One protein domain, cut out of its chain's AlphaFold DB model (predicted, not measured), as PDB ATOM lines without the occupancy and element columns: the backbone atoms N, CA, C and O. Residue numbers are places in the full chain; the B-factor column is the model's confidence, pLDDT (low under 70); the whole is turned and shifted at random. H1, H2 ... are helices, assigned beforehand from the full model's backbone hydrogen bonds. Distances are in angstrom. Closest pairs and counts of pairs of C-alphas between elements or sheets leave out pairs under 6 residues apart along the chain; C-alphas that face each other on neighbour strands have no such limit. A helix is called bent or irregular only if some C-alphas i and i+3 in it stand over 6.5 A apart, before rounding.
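This is residues 470 to 561 and 583 to 617 of the 617 residues of an uncharacterized protein of Klebsormidium nitens (UniProt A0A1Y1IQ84). A rod of four lengthwise helices, set like the corners of a square in cross-section: H1, H2, H4 and bent H3, with H4 along the middle of the length between H2 and H3. Short H1 packs on H2, while H3b runs far out at one end. The printed part has 127 residues with four named helices, H1 to H4 in order, and no named strand; the class is all helix. It is only just compact, close to loose, with a radius of gyration of the C-alphas of 16.2 A and spans of 63 by 25 by 22 A.

H1, residues 470 to 480, begins at C-alpha 470 (-14.806, 14.305, -37.040). H2, residues 497 to 517, is 30.3 A long. H3, residues 527 to 561, was assigned as one helix by its hydrogen bonds but is bent: C-alphas 536 and 539 are 6.9 A apart. Its arms are H3a, residues 527 to 536, and H3b, residues 539 to 561, 33.4 A long, at a shallow tilt of 29 degrees. H4, residues 583 to 611, is 42.8 A long and ends at C-alpha 611 (-28.762, -0.096, -37.362).

H1 and H2 form a helical hairpin, opposite ways at 35.2 degrees, only just steep; C-alphas 476 and 503 are closest, 5.5 A. Residues 499 to 507 of H2 alone touch H1. H2 touches H4, the same way at a shallow tilt of 25 degrees, closest at C-alphas 501 and 593, 5.8 A. H4 touches H3b with residues 586 to 597 alone, closest at C-alphas 590 and 549, 6.2 A. It touches H3a with residues 601 to 611 alone, closest at C-alphas 604 and 530, 6.2 A. H1 and H4 are apart. Every O i to N i+4 pair is within hydrogen-bond range in H1, H2, H3a and H3b; in H4, 24 of 25.

The two farthest C-alphas, of Glu 561 and Gly 617, are 63.7 A apart. Residues 562 to 582 are not printed; the gap between C-alphas 561 and 583 is 15.8 A. The link H1 to H2 is long. The pLDDT is under 70 in residues 482 to 489, 583 to 584 and 612 to 617.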
ATOM      1  N   GLU A 470     -14.858  14.392 -35.573       78.06
ATOM      2  CA  GLU A 470     -14.806  14.305 -37.040       78.06
ATOM      3  C   GLU A 470     -13.380  14.416 -37.601       78.06
ATOM      4  O   GLU A 470     -13.072  13.814 -38.631       78.06
ATOM      5  N   ARG A 471     -12.479  15.134 -36.912       84.81
ATOM      6  CA  ARG A 471     -11.091  15.325 -37.366       84.81
ATOM      7  C   ARG A 471     -10.321  14.005 -37.373       84.81
ATOM      8  O   ARG A 471      -9.601  13.722 -38.327       84.81
ATOM      9  N   ILE A 472     -10.563  13.142 -36.386       87.94
ATOM     10  CA  ILE A 472      -9.918  11.823 -36.284       87.94
ATOM     11  C   ILE A 472     -10.366  10.902 -37.424       87.94
ATOM     12  O   ILE A 472      -9.539  10.215 -38.025       87.94
ATOM     13  N   LEU A 473     -11.661  10.903 -37.759       89.56
ATOM     14  CA  LEU A 473     -12.160  10.144 -38.909       89.56
ATOM     15  C   LEU A 473     -11.607  10.679 -40.227       89.56
ATOM     16  O   LEU A 473     -11.314   9.888 -41.119       89.56
ATOM     17  N   ALA A 474     -11.424  11.995 -40.344       89.25
ATOM     18  CA  ALA A 474     -10.798  12.586 -41.516       89.25
ATOM     19  C   ALA A 474      -9.337  12.128 -41.673       89.25
ATOM     20  O   ALA A 474      -8.936  11.818 -42.791       89.25
ATOM     21  N   VAL A 475      -8.566  12.026 -40.580       90.81
ATOM     22  CA  VAL A 475      -7.197  11.468 -40.602       90.81
ATOM     23  C   VAL A 475      -7.209  10.018 -41.083       90.81
ATOM     24  O   VAL A 475      -6.528   9.692 -42.050       90.81
ATOM     25  N   VAL A 476      -8.035   9.160 -40.469       91.56
ATOM     26  CA  VAL A 476      -8.193   7.751 -40.881       91.56
ATOM     27  C   VAL A 476      -8.565   7.656 -42.362       91.56
ATOM     28  O   VAL A 476      -7.987   6.862 -43.100       91.56
ATOM     29  N   GLY A 477      -9.518   8.480 -42.796       89.81
ATOM     30  CA  GLY A 477      -9.971   8.530 -44.176       89.81
ATOM     31  C   GLY A 477      -8.857   8.914 -45.140       89.81
ATOM     32  O   GLY A 477      -8.669   8.214 -46.124       89.81
ATOM     33  N   ARG A 478      -8.073   9.960 -44.850       87.56
ATOM     34  CA  ARG A 478      -6.933  10.362 -45.695       87.56
ATOM     35  C   ARG A 478      -5.890   9.254 -45.834       87.56
ATOM     36  O   ARG A 478      -5.341   9.082 -46.912       87.56
ATOM     37  N   THR A 479      -5.655   8.482 -44.775       88.25
ATOM     38  CA  THR A 479      -4.689   7.378 -44.803       88.25
ATOM     39  C   THR A 479      -5.193   6.146 -45.565       88.25
ATOM     40  O   THR A 479      -4.407   5.451 -46.200       88.25
ATOM     41  N   LEU A 480      -6.491   5.835 -45.486       89.75
ATOM     42  CA  LEU A 480      -7.059   4.609 -46.068       89.75
ATOM     43  C   LEU A 480      -7.694   4.810 -47.452       89.75
ATOM     44  O   LEU A 480      -7.883   3.834 -48.180       89.75
ATOM     45  N   ALA A 481      -8.091   6.035 -47.796       82.19
ATOM     46  CA  ALA A 481      -8.800   6.331 -49.034       82.19
ATOM     47  C   ALA A 481      -7.854   6.411 -50.246       82.19
ATOM     48  O   ALA A 481      -6.719   6.871 -50.127       82.19
ATOM     49  N   PRO A 482      -8.340   6.067 -51.450       68.25
ATOM     50  CA  PRO A 482      -7.670   6.432 -52.692       68.25
ATOM     51  C   PRO A 482      -7.656   7.959 -52.883       68.25
ATOM     52  O   PRO A 482      -8.707   8.607 -52.861       68.25
ATOM     53  N   HIS A 483      -6.490   8.552 -53.137       63.44
ATOM     54  CA  HIS A 483      -6.353   9.993 -53.372       63.44
ATOM     55  C   HIS A 483      -6.852  10.376 -54.777       63.44
ATOM     56  O   HIS A 483      -6.206  10.026 -55.759       63.44
ATOM     57  N   GLY A 484      -7.960  11.124 -54.901       50.66
ATOM     58  CA  GLY A 484      -8.424  11.684 -56.190       50.66
ATOM     59  C   GLY A 484      -9.692  11.067 -56.810       50.66
ATOM     60  O   GLY A 484      -9.933  11.241 -58.001       50.66
ATOM     61  N   GLY A 485     -10.530  10.373 -56.031       50.75
ATOM     62  CA  GLY A 485     -11.808   9.816 -56.505       50.75
ATOM     63  C   GLY A 485     -11.687   8.392 -57.063       50.75
ATOM     64  O   GLY A 485     -10.766   7.663 -56.716       50.75
ATOM     65  N   ALA A 486     -12.626   7.973 -57.922       37.84
ATOM     66  CA  ALA A 486     -12.806   6.577 -58.364       37.84
ATOM     67  C   ALA A 486     -11.657   5.971 -59.218       37.84
ATOM     68  O   ALA A 486     -11.775   4.842 -59.687       37.84
ATOM     69  N   GLY A 487     -10.552   6.697 -59.397       46.41
ATOM     70  CA  GLY A 487      -9.286   6.227 -59.978       46.41
ATOM     71  C   GLY A 487      -8.066   6.772 -59.229       46.41
ATOM     72  O   GLY A 487      -7.006   6.944 -59.821       46.41
ATOM     73  N   GLY A 488      -8.252   7.129 -57.956       54.25
ATOM     74  CA  GLY A 488      -7.244   7.772 -57.131       54.25
ATOM     75  C   GLY A 488      -6.081   6.865 -56.738       54.25
ATOM     76  O   GLY A 488      -6.183   5.640 -56.803       54.25
ATOM     77  N   VAL A 489      -4.978   7.475 -56.299       60.28
ATOM     78  CA  VAL A 489      -3.786   6.759 -55.823       60.28
ATOM     79  C   VAL A 489      -4.148   6.024 -54.532       60.28
ATOM     80  O   VAL A 489      -4.339   6.643 -53.483       60.28
ATOM     81  N   VAL A 490      -4.325   4.710 -54.645       70.38
ATOM     82  CA  VAL A 490      -4.550   3.792 -53.521       70.38
ATOM     83  C   VAL A 490      -3.229   3.607 -52.767       70.38
ATOM     84  O   VAL A 490      -2.184   3.688 -53.422       70.38
ATOM     85  N   PRO A 491      -3.244   3.340 -51.444       79.88
ATOM     86  CA  PRO A 491      -2.017   3.070 -50.712       79.88
ATOM     87  C   PRO A 491      -1.125   2.031 -51.399       79.88
ATOM     88  O   PRO A 491      -1.606   0.980 -51.843       79.88
ATOM     89  N   GLN A 492       0.167   2.341 -51.509       84.38
ATOM     90  CA  GLN A 492       1.137   1.517 -52.229       84.38
ATOM     91  C   GLN A 492       1.599   0.364 -51.338       84.38
ATOM     92  O   GLN A 492       2.412   0.536 -50.440       84.38
ATOM     93  N   LEU A 493       1.059  -0.832 -51.562       87.38
ATOM     94  CA  LEU A 493       1.444  -2.033 -50.821       87.38
ATOM     95  C   LEU A 493       2.530  -2.811 -51.585       87.38
ATOM     96  O   LEU A 493       2.385  -2.975 -52.799       87.38
ATOM     97  N   PRO A 494       3.570  -3.335 -50.902       87.62
ATOM     98  CA  PRO A 494       3.717  -3.461 -49.442       87.62
ATOM     99  C   PRO A 494       4.280  -2.230 -48.702       87.62
ATOM    100  O   PRO A 494       4.242  -2.219 -47.475       87.62
ATOM    101  N   ASP A 495       4.771  -1.211 -49.406       86.12
ATOM    102  CA  ASP A 495       5.569  -0.115 -48.823       86.12
ATOM    103  C   ASP A 495       4.833   0.713 -47.749       86.12
ATOM    104  O   ASP A 495       5.437   1.173 -46.781       86.12
ATOM    105  N   GLU A 496       3.514   0.863 -47.873       89.69
ATOM    106  CA  GLU A 496       2.656   1.611 -46.943       89.69
ATOM    107  C   GLU A 496       1.897   0.709 -45.951       89.69
ATOM    108  O   GLU A 496       0.996   1.166 -45.240       89.69
ATOM    109  N   ALA A 497       2.240  -0.583 -45.871       91.69
ATOM    110  CA  ALA A 497       1.504  -1.556 -45.062       91.69
ATOM    111  C   ALA A 497       1.407  -1.160 -43.578       91.69
ATOM    112  O   ALA A 497       0.323  -1.241 -42.998       91.69
ATOM    113  N   ASP A 498       2.496  -0.675 -42.975       91.88
ATOM    114  CA  ASP A 498       2.524  -0.279 -41.560       91.88
ATOM    115  C   ASP A 498       1.546   0.864 -41.254       91.88
ATOM    116  O   ASP A 498       0.837   0.849 -40.242       91.88
ATOM    117  N   VAL A 499       1.472   1.843 -42.155       93.31
ATOM    118  CA  VAL A 499       0.588   3.008 -42.041       93.31
ATOM    119  C   VAL A 499      -0.871   2.595 -42.193       93.31
ATOM    120  O   VAL A 499      -1.712   2.966 -41.368       93.31
ATOM    121  N   VAL A 500      -1.166   1.755 -43.187       94.75
ATOM    122  CA  VAL A 500      -2.502   1.191 -43.406       94.75
ATOM    123  C   VAL A 500      -2.956   0.377 -42.192       94.75
ATOM    124  O   VAL A 500      -4.074   0.560 -41.704       94.75
ATOM    125  N   VAL A 501      -2.094  -0.489 -41.652       95.56
ATOM    126  CA  VAL A 501      -2.393  -1.287 -40.454       95.56
ATOM    127  C   VAL A 501      -2.631  -0.386 -39.241       95.56
ATOM    128  O   VAL A 501      -3.571  -0.627 -38.478       95.56
ATOM    129  N   ALA A 502      -1.828   0.663 -39.051       95.62
ATOM    130  CA  ALA A 502      -2.017   1.618 -37.961       95.62
ATOM    131  C   ALA A 502      -3.370   2.347 -38.063       95.62
ATOM    132  O   ALA A 502      -4.106   2.403 -37.073       95.62
ATOM    133  N   ALA A 503      -3.744   2.828 -39.252       96.00
ATOM    134  CA  ALA A 503      -5.019   3.509 -39.484       96.00
ATOM    135  C   ALA A 503      -6.231   2.570 -39.341       96.00
ATOM    136  O   ALA A 503      -7.217   2.932 -38.691       96.00
ATOM    137  N   LEU A 504      -6.153   1.338 -39.858       97.06
ATOM    138  CA  LEU A 504      -7.199   0.327 -39.660       97.06
ATOM    139  C   LEU A 504      -7.377  -0.019 -38.180       97.06
ATOM    140  O   LEU A 504      -8.507  -0.137 -37.707       97.06
ATOM    141  N   ASN A 505      -6.282  -0.153 -37.427       97.06
ATOM    142  CA  ASN A 505      -6.342  -0.422 -35.992       97.06
ATOM    143  C   ASN A 505      -6.909   0.758 -35.195       97.06
ATOM    144  O   ASN A 505      -7.654   0.530 -34.239       97.06
ATOM    145  N   LEU A 506      -6.607   2.000 -35.586       95.38
ATOM    146  CA  LEU A 506      -7.250   3.185 -35.021       95.38
ATOM    147  C   LEU A 506      -8.762   3.153 -35.286       95.38
ATOM    148  O   LEU A 506      -9.542   3.251 -34.341       95.38
ATOM    149  N   TYR A 507      -9.194   2.924 -36.528       96.31
ATOM    150  CA  TYR A 507     -10.622   2.855 -36.854       96.31
ATOM    151  C   TYR A 507     -11.336   1.718 -36.109       96.31
ATOM    152  O   TYR A 507     -12.384   1.926 -35.497       96.31
ATOM    153  N   ARG A 508     -10.719   0.530 -36.069       96.25
ATOM    154  CA  ARG A 508     -11.189  -0.617 -35.284       96.25
ATOM    155  C   ARG A 508     -11.374  -0.256 -33.813       96.25
ATOM    156  O   ARG A 508     -12.386  -0.620 -33.218       96.25
ATOM    157  N   PHE A 509     -10.401   0.440 -33.227       94.81
ATOM    158  CA  PHE A 509     -10.469   0.888 -31.842       94.81
ATOM    159  C   PHE A 509     -11.673   1.808 -31.610       94.81
ATOM    160  O   PHE A 509     -12.414   1.572 -30.656       94.81
ATOM    161  N   LEU A 510     -11.918   2.787 -32.489       92.12
ATOM    162  CA  LEU A 510     -13.073   3.688 -32.381       92.12
ATOM    163  C   LEU A 510     -14.395   2.914 -32.423       92.12
ATOM    164  O   LEU A 510     -15.222   3.070 -31.524       92.12
ATOM    165  N   LEU A 511     -14.557   2.018 -33.405       93.44
ATOM    166  CA  LEU A 511     -15.760   1.190 -33.553       93.44
ATOM    167  C   LEU A 511     -16.046   0.353 -32.300       93.44
ATOM    168  O   LEU A 511     -17.186   0.276 -31.845       93.44
ATOM    169  N   LEU A 512     -15.016  -0.276 -31.728       92.88
ATOM    170  CA  LEU A 512     -15.163  -1.114 -30.538       92.88
ATOM    171  C   LEU A 512     -15.421  -0.282 -29.277       92.88
ATOM    172  O   LEU A 512     -16.303  -0.617 -28.485       92.88
ATOM    173  N   ARG A 513     -14.659   0.801 -29.084       89.00
ATOM    174  CA  ARG A 513     -14.724   1.637 -27.882       89.00
ATOM    175  C   ARG A 513     -16.064   2.352 -27.771       89.00
ATOM    176  O   ARG A 513     -16.683   2.304 -26.712       89.00
ATOM    177  N   GLU A 514     -16.523   2.979 -28.847       87.81
ATOM    178  CA  GLU A 514     -17.796   3.703 -28.852       87.81
ATOM    179  C   GLU A 514     -18.989   2.759 -28.734       87.81
ATOM    180  O   GLU A 514     -19.955   3.068 -28.033       87.81
ATOM    181  N   ALA A 515     -18.906   1.572 -29.339       88.50
ATOM    182  CA  ALA A 515     -19.982   0.599 -29.240       88.50
ATOM    183  C   ALA A 515     -20.108   0.016 -27.829       88.50
ATOM    184  O   ALA A 515     -21.222  -0.222 -27.372       88.50
ATOM    185  N   ALA A 516     -18.990  -0.168 -27.119       86.56
ATOM    186  CA  ALA A 516     -19.002  -0.595 -25.721       86.56
ATOM    187  C   ALA A 516     -19.634   0.454 -24.786       86.56
ATOM    188  O   ALA A 516     -20.219   0.096 -23.768       86.56
ATOM    189  N   VAL A 517     -19.525   1.742 -25.130       80.69
ATOM    190  CA  VAL A 517     -20.133   2.856 -24.378       80.69
ATOM    191  C   VAL A 517     -21.571   3.142 -24.842       80.69
ATOM    192  O   VAL A 517     -22.322   3.816 -24.139       80.69
ATOM    193  N   GLY A 518     -21.976   2.631 -26.009       79.62
ATOM    194  CA  GLY A 518     -23.292   2.878 -26.602       79.62
ATOM    195  C   GLY A 518     -23.482   4.315 -27.095       79.62
ATOM    196  O   GLY A 518     -24.615   4.780 -27.202       79.62
ATOM    197  N   ARG A 519     -22.393   5.050 -27.364       79.50
ATOM    198  CA  ARG A 519     -22.449   6.456 -27.793       79.50
ATOM    199  C   ARG A 519     -21.365   6.771 -28.816       79.50
ATOM    200  O   ARG A 519     -20.199   6.462 -28.596       79.50
ATOM    201  N   SER A 520     -21.774   7.421 -29.904       82.69
ATOM    202  CA  SER A 520     -20.910   7.799 -31.024       82.69
ATOM    203  C   SER A 520     -20.341   9.206 -30.823       82.69
ATOM    204  O   SER A 520     -21.028  10.181 -31.122       82.69
ATOM    205  N   TRP A 521     -19.118   9.333 -30.306       80.62
ATOM    206  CA  TRP A 521     -18.487  10.636 -30.029       80.62
ATOM    207  C   TRP A 521     -17.747  11.197 -31.244       80.62
ATOM    208  O   TRP A 521     -17.800  12.392 -31.512       80.62
ATOM    209  N   THR A 522     -17.079  10.321 -31.990       84.38
ATOM    210  CA  THR A 522     -16.371  10.621 -33.239       84.38
ATOM    211  C   THR A 522     -17.279  10.666 -34.457       84.38
ATOM    212  O   THR A 522     -16.878  11.150 -35.508       84.38
ATOM    213  N   GLY A 523     -18.497  10.137 -34.330       87.06
ATOM    214  CA  GLY A 523     -19.375   9.891 -35.474       87.06
ATOM    215  C   GLY A 523     -19.095   8.557 -36.174       87.06
ATOM    216  O   GLY A 523     -19.797   8.238 -37.134       87.06
ATOM    217  N   ALA A 524     -18.128   7.760 -35.694       89.88
ATOM    218  CA  ALA A 524     -17.688   6.517 -36.334       89.88
ATOM    219  C   ALA A 524     -18.799   5.470 -36.462       89.88
ATOM    220  O   ALA A 524     -18.787   4.680 -37.405       89.88
ATOM    221  N   LEU A 525     -19.759   5.470 -35.531       90.75
ATOM    222  CA  LEU A 525     -20.909   4.562 -35.545       90.75
ATOM    223  C   LEU A 525     -22.128   5.126 -36.285       90.75
ATOM    224  O   LEU A 525     -23.156   4.452 -36.354       90.75
ATOM    225  N   SER A 526     -22.056   6.346 -36.825       90.44
ATOM    226  CA  SER A 526     -23.174   6.897 -37.592       90.44
ATOM    227  C   SER A 526     -23.390   6.092 -38.883       90.44
ATOM    228  O   SER A 526     -22.411   5.708 -39.534       90.44
ATOM    229  N   PRO A 527     -24.646   5.855 -39.315       91.75
ATOM    230  CA  PRO A 527     -24.914   5.124 -40.553       91.75
ATOM    231  C   PRO A 527     -24.205   5.739 -41.767       91.75
ATOM    232  O   PRO A 527     -23.645   5.017 -42.589       91.75
ATOM    233  N   ALA A 528     -24.165   7.073 -41.844       91.12
ATOM    234  CA  ALA A 528     -23.477   7.798 -42.907       91.12
ATOM    235  C   ALA A 528     -21.961   7.535 -42.903       91.12
ATOM    236  O   ALA A 528     -21.404   7.214 -43.953       91.12
ATOM    237  N   ALA A 529     -21.300   7.602 -41.739       91.31
ATOM    238  CA  ALA A 529     -19.865   7.334 -41.637       91.31
ATOM    239  C   ALA A 529     -19.524   5.869 -41.938       91.31
ATOM    240  O   ALA A 529     -18.545   5.612 -42.631       91.31
ATOM    241  N   LEU A 530     -20.338   4.909 -41.484       95.12
ATOM    242  CA  LEU A 530     -20.137   3.482 -41.765       95.12
ATOM    243  C   LEU A 530     -20.267   3.171 -43.264       95.12
ATOM    244  O   LEU A 530     -19.422   2.474 -43.832       95.12
ATOM    245  N   VAL A 531     -21.296   3.713 -43.929       95.00
ATOM    246  CA  VAL A 531     -21.468   3.576 -45.386       95.00
ATOM    247  C   VAL A 531     -20.310   4.242 -46.130       95.00
ATOM    248  O   VAL A 531     -19.769   3.657 -47.075       95.00
ATOM    249  N   HIS A 532     -19.898   5.434 -45.698       93.12
ATOM    250  CA  HIS A 532     -18.776   6.151 -46.292       93.12
ATOM    251  C   HIS A 532     -17.466   5.365 -46.146       93.12
ATOM    252  O   HIS A 532     -16.841   5.055 -47.155       93.12
ATOM    253  N   ALA A 533     -17.099   4.938 -44.936       93.19
ATOM    254  CA  ALA A 533     -15.885   4.165 -44.682       93.19
ATOM    255  C   ALA A 533     -15.858   2.855 -45.481       93.19
ATOM    256  O   ALA A 533     -14.856   2.521 -46.115       93.19
ATOM    257  N   ARG A 534     -16.985   2.129 -45.525       94.81
ATOM    258  CA  ARG A 534     -17.106   0.898 -46.318       94.81
ATOM    259  C   ARG A 534     -16.854   1.149 -47.802       94.81
ATOM    260  O   ARG A 534     -16.087   0.417 -48.422       94.81
ATOM    261  N   THR A 535     -17.521   2.146 -48.378       92.62
ATOM    262  CA  THR A 535     -17.523   2.370 -49.833       92.62
ATOM    263  C   THR A 535     -16.290   3.111 -50.332       92.62
ATOM    264  O   THR A 535     -15.790   2.776 -51.400       92.62
ATOM    265  N   GLN A 536     -15.797   4.086 -49.570       91.31
ATOM    266  CA  GLN A 536     -14.719   4.974 -49.993       91.31
ATOM    267  C   GLN A 536     -13.339   4.517 -49.516       91.31
ATOM    268  O   GLN A 536     -12.351   4.877 -50.145       91.31
ATOM    269  N   TRP A 537     -13.243   3.743 -48.426       92.06
ATOM    270  CA  TRP A 537     -11.950   3.375 -47.830       92.06
ATOM    271  C   TRP A 537     -11.709   1.863 -47.893       92.06
ATOM    272  O   TRP A 537     -10.791   1.392 -48.559       92.06
ATOM    273  N   LEU A 538     -12.572   1.073 -47.245       94.81
ATOM    274  CA  LEU A 538     -12.293  -0.340 -46.968       94.81
ATOM    275  C   LEU A 538     -12.417  -1.246 -48.203       94.81
ATOM    276  O   LEU A 538     -11.579  -2.124 -48.410       94.81
ATOM    277  N   LEU A 539     -13.452  -1.065 -49.033       93.62
ATOM    278  CA  LEU A 539     -13.621  -1.865 -50.253       93.62
ATOM    279  C   LEU A 539     -12.549  -1.569 -51.319       93.62
ATOM    280  O   LEU A 539     -11.998  -2.536 -51.852       93.62
ATOM    281  N   PRO A 540     -12.204  -0.298 -51.617       92.00
ATOM    282  CA  PRO A 540     -11.076   0.017 -52.494       92.00
ATOM    283  C   PRO A 540      -9.753  -0.561 -51.984       92.00
ATOM    284  O   PRO A 540      -9.035  -1.213 -52.742       92.00
ATOM    285  N   LEU A 541      -9.471  -0.417 -50.685       92.25
ATOM    286  CA  LEU A 541      -8.263  -0.967 -50.074       92.25
ATOM    287  C   LEU A 541      -8.208  -2.497 -50.178       92.25
ATOM    288  O   LEU A 541      -7.152  -3.057 -50.464       92.25
ATOM    289  N   ARG A 542      -9.346  -3.188 -50.026       93.81
ATOM    290  CA  ARG A 542      -9.425  -4.648 -50.209       93.81
ATOM    291  C   ARG A 542      -9.018  -5.050 -51.619       93.81
ATOM    292  O   ARG A 542      -8.346  -6.064 -51.796       93.81
ATOM    293  N   HIS A 543      -9.422  -4.266 -52.617       91.12
ATOM    294  CA  HIS A 543      -9.043  -4.530 -53.996       91.12
ATOM    295  C   HIS A 543      -7.538  -4.349 -54.217       91.12
ATOM    296  O   HIS A 543      -6.910  -5.227 -54.812       91.12
ATOM    297  N   ALA A 544      -6.956  -3.262 -53.707       89.56
ATOM    298  CA  ALA A 544      -5.522  -3.014 -53.822       89.56
ATOM    299  C   ALA A 544      -4.677  -4.046 -53.067       89.56
ATOM    300  O   ALA A 544      -3.707  -4.551 -53.623       89.56
ATOM    301  N   ALA A 545      -5.080  -4.446 -51.860       90.69
ATOM    302  CA  ALA A 545      -4.395  -5.496 -51.109       90.69
ATOM    303  C   ALA A 545      -4.442  -6.858 -51.825       90.69
ATOM    304  O   ALA A 545      -3.491  -7.630 -51.739       90.69
ATOM    305  N   ALA A 546      -5.527  -7.170 -52.543       91.81
ATOM    306  CA  ALA A 546      -5.604  -8.379 -53.364       91.81
ATOM    307  C   ALA A 546      -4.668  -8.311 -54.585       91.81
ATOM    308  O   ALA A 546      -3.990  -9.292 -54.888       91.81
ATOM    309  N   HIS A 547      -4.592  -7.153 -55.251       90.19
ATOM    310  CA  HIS A 547      -3.657  -6.926 -56.360       90.19
ATOM    311  C   HIS A 547      -2.197  -7.014 -55.915       90.19
ATOM    312  O   HIS A 547      -1.414  -7.712 -56.552       90.19
ATOM    313  N   ALA A 548      -1.845  -6.370 -54.802       89.31
ATOM    314  CA  ALA A 548      -0.497  -6.425 -54.244       89.31
ATOM    315  C   ALA A 548      -0.102  -7.861 -53.865       89.31
ATOM    316  O   ALA A 548       0.990  -8.307 -54.201       89.31
ATOM    317  N   ALA A 549      -1.010  -8.627 -53.245       90.06
ATOM    318  CA  ALA A 549      -0.758 -10.031 -52.921       90.06
ATOM    319  C   ALA A 549      -0.502 -10.881 -54.177       90.06
ATOM    320  O   ALA A 549       0.403 -11.714 -54.187       90.06
ATOM    321  N   ALA A 550      -1.275 -10.659 -55.246       91.06
ATOM    322  CA  ALA A 550      -1.080 -11.353 -56.514       91.06
ATOM    323  C   ALA A 550       0.261 -10.989 -57.173       91.06
ATOM    324  O   ALA A 550       0.946 -11.880 -57.670       91.06
ATOM    325  N   ALA A 551       0.652  -9.712 -57.140       88.81
ATOM    326  CA  ALA A 551       1.931  -9.248 -57.676       88.81
ATOM    327  C   ALA A 551       3.124  -9.873 -56.933       88.81
ATOM    328  O   ALA A 551       4.033 -10.401 -57.570       88.81
ATOM    329  N   VAL A 552       3.079  -9.897 -55.595       87.81
ATOM    330  CA  VAL A 552       4.124 -10.517 -54.764       87.81
ATOM    331  C   VAL A 552       4.240 -12.023 -55.038       87.81
ATOM    332  O   VAL A 552       5.345 -12.554 -55.132       87.81
ATOM    333  N   GLU A 553       3.119 -12.729 -55.217       87.44
ATOM    334  CA  GLU A 553       3.151 -14.158 -55.554       87.44
ATOM    335  C   GLU A 553       3.673 -14.414 -56.978       87.44
ATOM    336  O   GLU A 553       4.417 -15.371 -57.186       87.44
ATOM    337  N   GLN A 554       3.338 -13.558 -57.951       87.81
ATOM    338  CA  GLN A 554       3.877 -13.648 -59.314       87.81
ATOM    339  C   GLN A 554       5.394 -13.445 -59.346       87.81
ATOM    340  O   GLN A 554       6.095 -14.215 -60.001       87.81
ATOM    341  N   GLU A 555       5.913 -12.454 -58.617       86.19
ATOM    342  CA  GLU A 555       7.356 -12.221 -58.497       86.19
ATOM    343  C   GLU A 555       8.052 -13.438 -57.867       86.19
ATOM    344  O   GLU A 555       9.046 -13.943 -58.396       86.19
ATOM    345  N   ARG A 556       7.460 -14.008 -56.807       85.19
ATOM    346  CA  ARG A 556       7.959 -15.228 -56.152       85.19
ATOM    347  C   ARG A 556       8.001 -16.434 -57.096       85.19
ATOM    348  O   ARG A 556       8.944 -17.227 -57.047       85.19
ATOM    349  N   GLN A 557       6.988 -16.591 -57.948       86.31
ATOM    350  CA  GLN A 557       6.928 -17.662 -58.947       86.31
ATOM    351  C   GLN A 557       7.976 -17.470 -60.047       86.31
ATOM    352  O   GLN A 557       8.715 -18.411 -60.341       86.31
ATOM    353  N   ALA A 558       8.106 -16.254 -60.585       86.38
ATOM    354  CA  ALA A 558       9.103 -15.924 -61.602       86.38
ATOM    355  C   ALA A 558      10.540 -16.169 -61.106       86.38
ATOM    356  O   ALA A 558      11.380 -16.692 -61.837       86.38
ATOM    357  N   GLU A 559      10.825 -15.866 -59.838       83.88
ATOM    358  CA  GLU A 559      12.123 -16.152 -59.219       83.88
ATOM    359  C   GLU A 559      12.382 -17.643 -59.028       83.88
ATOM    360  O   GLU A 559      13.484 -18.119 -59.303       83.88
ATOM    361  N   ALA A 560      11.377 -18.402 -58.583       84.81
ATOM    362  CA  ALA A 560      11.497 -19.849 -58.454       84.81
ATOM    363  C   ALA A 560      11.766 -20.514 -59.815       84.81
ATOM    364  O   ALA A 560      12.526 -21.483 -59.895       84.81
ATOM    365  N   GLU A 561      11.178 -19.988 -60.889       86.44
ATOM    366  CA  GLU A 561      11.439 -20.419 -62.261       86.44
ATOM    367  C   GLU A 561      12.843 -20.017 -62.735       86.44
ATOM    368  O   GLU A 561      13.573 -20.866 -63.253       86.44
ATOM    369  N   ARG A 583      12.040  -9.586 -49.630       60.06
ATOM    370  CA  ARG A 583      10.835  -9.928 -50.417       60.06
ATOM    371  C   ARG A 583       9.859 -10.835 -49.676       60.06
ATOM    372  O   ARG A 583       8.649 -10.694 -49.835       60.06
ATOM    373  N   GLN A 584      10.367 -11.710 -48.807       61.84
ATOM    374  CA  GLN A 584       9.525 -12.500 -47.907       61.84
ATOM    375  C   GLN A 584       8.763 -11.601 -46.914       61.84
ATOM    376  O   GLN A 584       7.592 -11.855 -46.640       61.84
ATOM    377  N   GLY A 585       9.378 -10.494 -46.479       76.75
ATOM    378  CA  GLY A 585       8.718  -9.483 -45.648       76.75
ATOM    379  C   GLY A 585       7.525  -8.809 -46.338       76.75
ATOM    380  O   GLY A 585       6.492  -8.606 -45.707       76.75
ATOM    381  N   GLY A 586       7.610  -8.533 -47.646       83.38
ATOM    382  CA  GLY A 586       6.515  -7.908 -48.401       83.38
ATOM    383  C   GLY A 586       5.223  -8.739 -48.415       83.38
ATOM    384  O   GLY A 586       4.138  -8.201 -48.201       83.38
ATOM    385  N   ALA A 587       5.328 -10.059 -48.597       85.81
ATOM    386  CA  ALA A 587       4.172 -10.962 -48.580       85.81
ATOM    387  C   ALA A 587       3.478 -10.996 -47.205       85.81
ATOM    388  O   ALA A 587       2.249 -10.939 -47.120       85.81
ATOM    389  N   GLU A 588       4.267 -11.065 -46.129       89.94
ATOM    390  CA  GLU A 588       3.773 -11.089 -44.748       89.94
ATOM    391  C   GLU A 588       3.075  -9.772 -44.369       89.94
ATOM    392  O   GLU A 588       2.019  -9.782 -43.727       89.94
ATOM    393  N   LEU A 589       3.608  -8.636 -44.832       90.69
ATOM    394  CA  LEU A 589       3.001  -7.319 -44.641       90.69
ATOM    395  C   LEU A 589       1.633  -7.210 -45.331       90.69
ATOM    396  O   LEU A 589       0.655  -6.798 -44.702       90.69
ATOM    397  N   VAL A 590       1.519  -7.637 -46.594       92.25
ATOM    398  CA  VAL A 590       0.235  -7.612 -47.321       92.25
ATOM    399  C   VAL A 590      -0.788  -8.555 -46.684       92.25
ATOM    400  O   VAL A 590      -1.954  -8.182 -46.534       92.25
ATOM    401  N   ALA A 591      -0.368  -9.747 -46.255       93.00
ATOM    402  CA  ALA A 591      -1.240 -10.681 -45.543       93.00
ATOM    403  C   ALA A 591      -1.776 -10.072 -44.234       93.00
ATOM    404  O   ALA A 591      -2.971 -10.170 -43.943       93.00
ATOM    405  N   THR A 592      -0.921  -9.365 -43.487       95.25
ATOM    406  CA  THR A 592      -1.311  -8.652 -42.261       95.25
ATOM    407  C   THR A 592      -2.360  -7.575 -42.548       95.25
ATOM    408  O   THR A 592      -3.370  -7.489 -41.844       95.25
ATOM    409  N   VAL A 593      -2.177  -6.783 -43.612       94.75
ATOM    410  CA  VAL A 593      -3.171  -5.786 -44.051       94.75
ATOM    411  C   VAL A 593      -4.512  -6.454 -44.356       94.75
ATOM    412  O   VAL A 593      -5.546  -5.984 -43.879       94.75
ATOM    413  N   GLN A 594      -4.516  -7.560 -45.109       95.62
ATOM    414  CA  GLN A 594      -5.740  -8.288 -45.459       95.62
ATOM    415  C   GLN A 594      -6.476  -8.822 -44.222       95.62
ATOM    416  O   GLN A 594      -7.696  -8.669 -44.128       95.62
ATOM    417  N   GLU A 595      -5.755  -9.399 -43.255       96.94
ATOM    418  CA  GLU A 595      -6.339  -9.920 -42.013       96.94
ATOM    419  C   GLU A 595      -7.003  -8.806 -41.191       96.94
ATOM    420  O   GLU A 595      -8.154  -8.936 -40.758       96.94
ATOM    421  N   VAL A 596      -6.293  -7.694 -40.977       96.62
ATOM    422  CA  VAL A 596      -6.817  -6.565 -40.199       96.62
ATOM    423  C   VAL A 596      -8.005  -5.929 -40.920       96.62
ATOM    424  O   VAL A 596      -9.034  -5.672 -40.292       96.62
ATOM    425  N   LEU A 597      -7.905  -5.725 -42.235       96.56
ATOM    426  CA  LEU A 597      -8.969  -5.152 -43.056       96.56
ATOM    427  C   LEU A 597     -10.243  -5.998 -43.024       96.56
ATOM    428  O   LEU A 597     -11.336  -5.449 -42.883       96.56
ATOM    429  N   HIS A 598     -10.112  -7.321 -43.127       97.38
ATOM    430  CA  HIS A 598     -11.249  -8.233 -43.063       97.38
ATOM    431  C   HIS A 598     -12.011  -8.082 -41.742       97.38
ATOM    432  O   HIS A 598     -13.216  -7.843 -41.761       97.38
ATOM    433  N   ARG A 599     -11.299  -8.085 -40.608       97.50
ATOM    434  CA  ARG A 599     -11.902  -7.885 -39.278       97.50
ATOM    435  C   ARG A 599     -12.609  -6.538 -39.137       97.50
ATOM    436  O   ARG A 599     -13.625  -6.437 -38.458       97.50
ATOM    437  N   VAL A 600     -12.062  -5.477 -39.733       97.25
ATOM    438  CA  VAL A 600     -12.690  -4.147 -39.702       97.25
ATOM    439  C   VAL A 600     -13.954  -4.115 -40.559       97.25
ATOM    440  O   VAL A 600     -14.960  -3.555 -40.128       97.25
ATOM    441  N   LEU A 601     -13.932  -4.739 -41.739       96.94
ATOM    442  CA  LEU A 601     -15.108  -4.865 -42.601       96.94
ATOM    443  C   LEU A 601     -16.244  -5.623 -41.909       96.94
ATOM    444  O   LEU A 601     -17.370  -5.138 -41.940       96.94
ATOM    445  N   GLU A 602     -15.949  -6.739 -41.239       97.19
ATOM    446  CA  GLU A 602     -16.944  -7.491 -40.457       97.19
ATOM    447  C   GLU A 602     -17.606  -6.605 -39.396       97.19
ATOM    448  O   GLU A 602     -18.831  -6.521 -39.330       97.19
ATOM    449  N   LEU A 603     -16.807  -5.856 -38.623       96.44
ATOM    450  CA  LEU A 603     -17.336  -4.927 -37.622       96.44
ATOM    451  C   LEU A 603     -18.243  -3.859 -38.242       96.44
ATOM    452  O   LEU A 603     -19.273  -3.522 -37.661       96.44
ATOM    453  N   VAL A 604     -17.879  -3.307 -39.399       96.06
ATOM    454  CA  VAL A 604     -18.704  -2.304 -40.089       96.06
ATOM    455  C   VAL A 604     -20.009  -2.919 -40.600       96.06
ATOM    456  O   VAL A 604     -21.072  -2.315 -40.445       96.06
ATOM    457  N   GLU A 605     -19.958  -4.118 -41.179       95.38
ATOM    458  CA  GLU A 605     -21.133  -4.812 -41.715       95.38
ATOM    459  C   GLU A 605     -22.111  -5.226 -40.612       95.38
ATOM    460  O   GLU A 605     -23.310  -4.966 -40.739       95.38
ATOM    461  N   ASP A 606     -21.611  -5.754 -39.495       94.69
ATOM    462  CA  ASP A 606     -22.422  -6.078 -38.320       94.69
ATOM    463  C   ASP A 606     -23.172  -4.847 -37.795       94.69
ATOM    464  O   ASP A 606     -24.357  -4.918 -37.455       94.69
ATOM    465  N   ARG A 607     -22.507  -3.685 -37.755       92.62
ATOM    466  CA  ARG A 607     -23.115  -2.434 -37.276       92.62
ATOM    467  C   ARG A 607     -24.157  -1.884 -38.239       92.62
ATOM    468  O   ARG A 607     -25.213  -1.447 -37.785       92.62
ATOM    469  N   LEU A 608     -23.913  -1.957 -39.547       93.12
ATOM    470  CA  LEU A 608     -24.906  -1.578 -40.558       93.12
ATOM    471  C   LEU A 608     -26.163  -2.459 -40.473       93.12
ATOM    472  O   LEU A 608     -27.279  -1.950 -40.576       93.12
ATOM    473  N   GLN A 609     -26.003  -3.761 -40.220       91.50
ATOM    474  CA  GLN A 609     -27.132  -4.681 -40.040       91.50
ATOM    475  C   GLN A 609     -27.909  -4.426 -38.741       91.50
ATOM    476  O   GLN A 609     -29.134  -4.557 -38.722       91.50
ATOM    477  N   GLN A 610     -27.220  -4.062 -37.655       85.50
ATOM    478  CA  GLN A 610     -27.851  -3.713 -36.377       85.50
ATOM    479  C   GLN A 610     -28.628  -2.394 -36.464       85.50
ATOM    480  O   GLN A 610     -29.759  -2.333 -35.984       85.50
ATOM    481  N   GLY A 611     -28.078  -1.375 -37.134       71.19
ATOM    482  CA  GLY A 611     -28.762  -0.096 -37.362       71.19
ATOM    483  C   GLY A 611     -30.030  -0.223 -38.215       71.19
ATOM    484  O   GLY A 611     -30.985   0.511 -38.002       71.19
ATOM    485  N   GLY A 612     -30.090  -1.204 -39.123       59.75
ATOM    486  CA  GLY A 612     -31.296  -1.500 -39.908       59.75
ATOM    487  C   GLY A 612     -32.404  -2.244 -39.146       59.75
ATOM    488  O   GLY A 612     -33.508  -2.373 -39.666       59.75
ATOM    489  N   LYS A 613     -32.129  -2.756 -37.935       54.69
ATOM    490  CA  LYS A 613     -33.086  -3.536 -37.127       54.69
ATOM    491  C   LYS A 613     -33.728  -2.752 -35.977       54.69
ATOM    492  O   LYS A 613     -34.614  -3.297 -35.324       54.69
ATOM    493  N   GLY A 614     -33.322  -1.506 -35.736       46.72
ATOM    494  CA  GLY A 614     -33.825  -0.693 -34.629       46.72
ATOM    495  C   GLY A 614     -34.063   0.763 -35.010       46.72
ATOM    496  O   GLY A 614     -33.261   1.595 -34.616       46.72
ATOM    497  N   ASP A 615     -35.110   1.031 -35.802       32.62
ATOM    498  CA  ASP A 615     -36.180   2.011 -35.506       32.62
ATOM    499  C   ASP A 615     -37.213   2.065 -36.658       32.62
ATOM    500  O   ASP A 615     -36.875   2.458 -37.776       32.62
ATOM    501  N   PRO A 616     -38.486   1.699 -36.439       36.78
ATOM    502  CA  PRO A 616     -39.620   2.379 -37.045       36.78
ATOM    503  C   PRO A 616     -40.153   3.401 -36.027       36.78
ATOM    504  O   PRO A 616     -41.116   3.110 -35.314       36.78
ATOM    505  N   GLY A 617     -39.509   4.568 -35.935       30.98
ATOM    506  CA  GLY A 617     -39.839   5.616 -34.962       30.98
ATOM    507  C   GLY A 617     -39.330   6.985 -35.365       30.98
ATOM    508  O   GLY A 617     -38.159   7.275 -35.054       30.98
TER     509      GLY A 617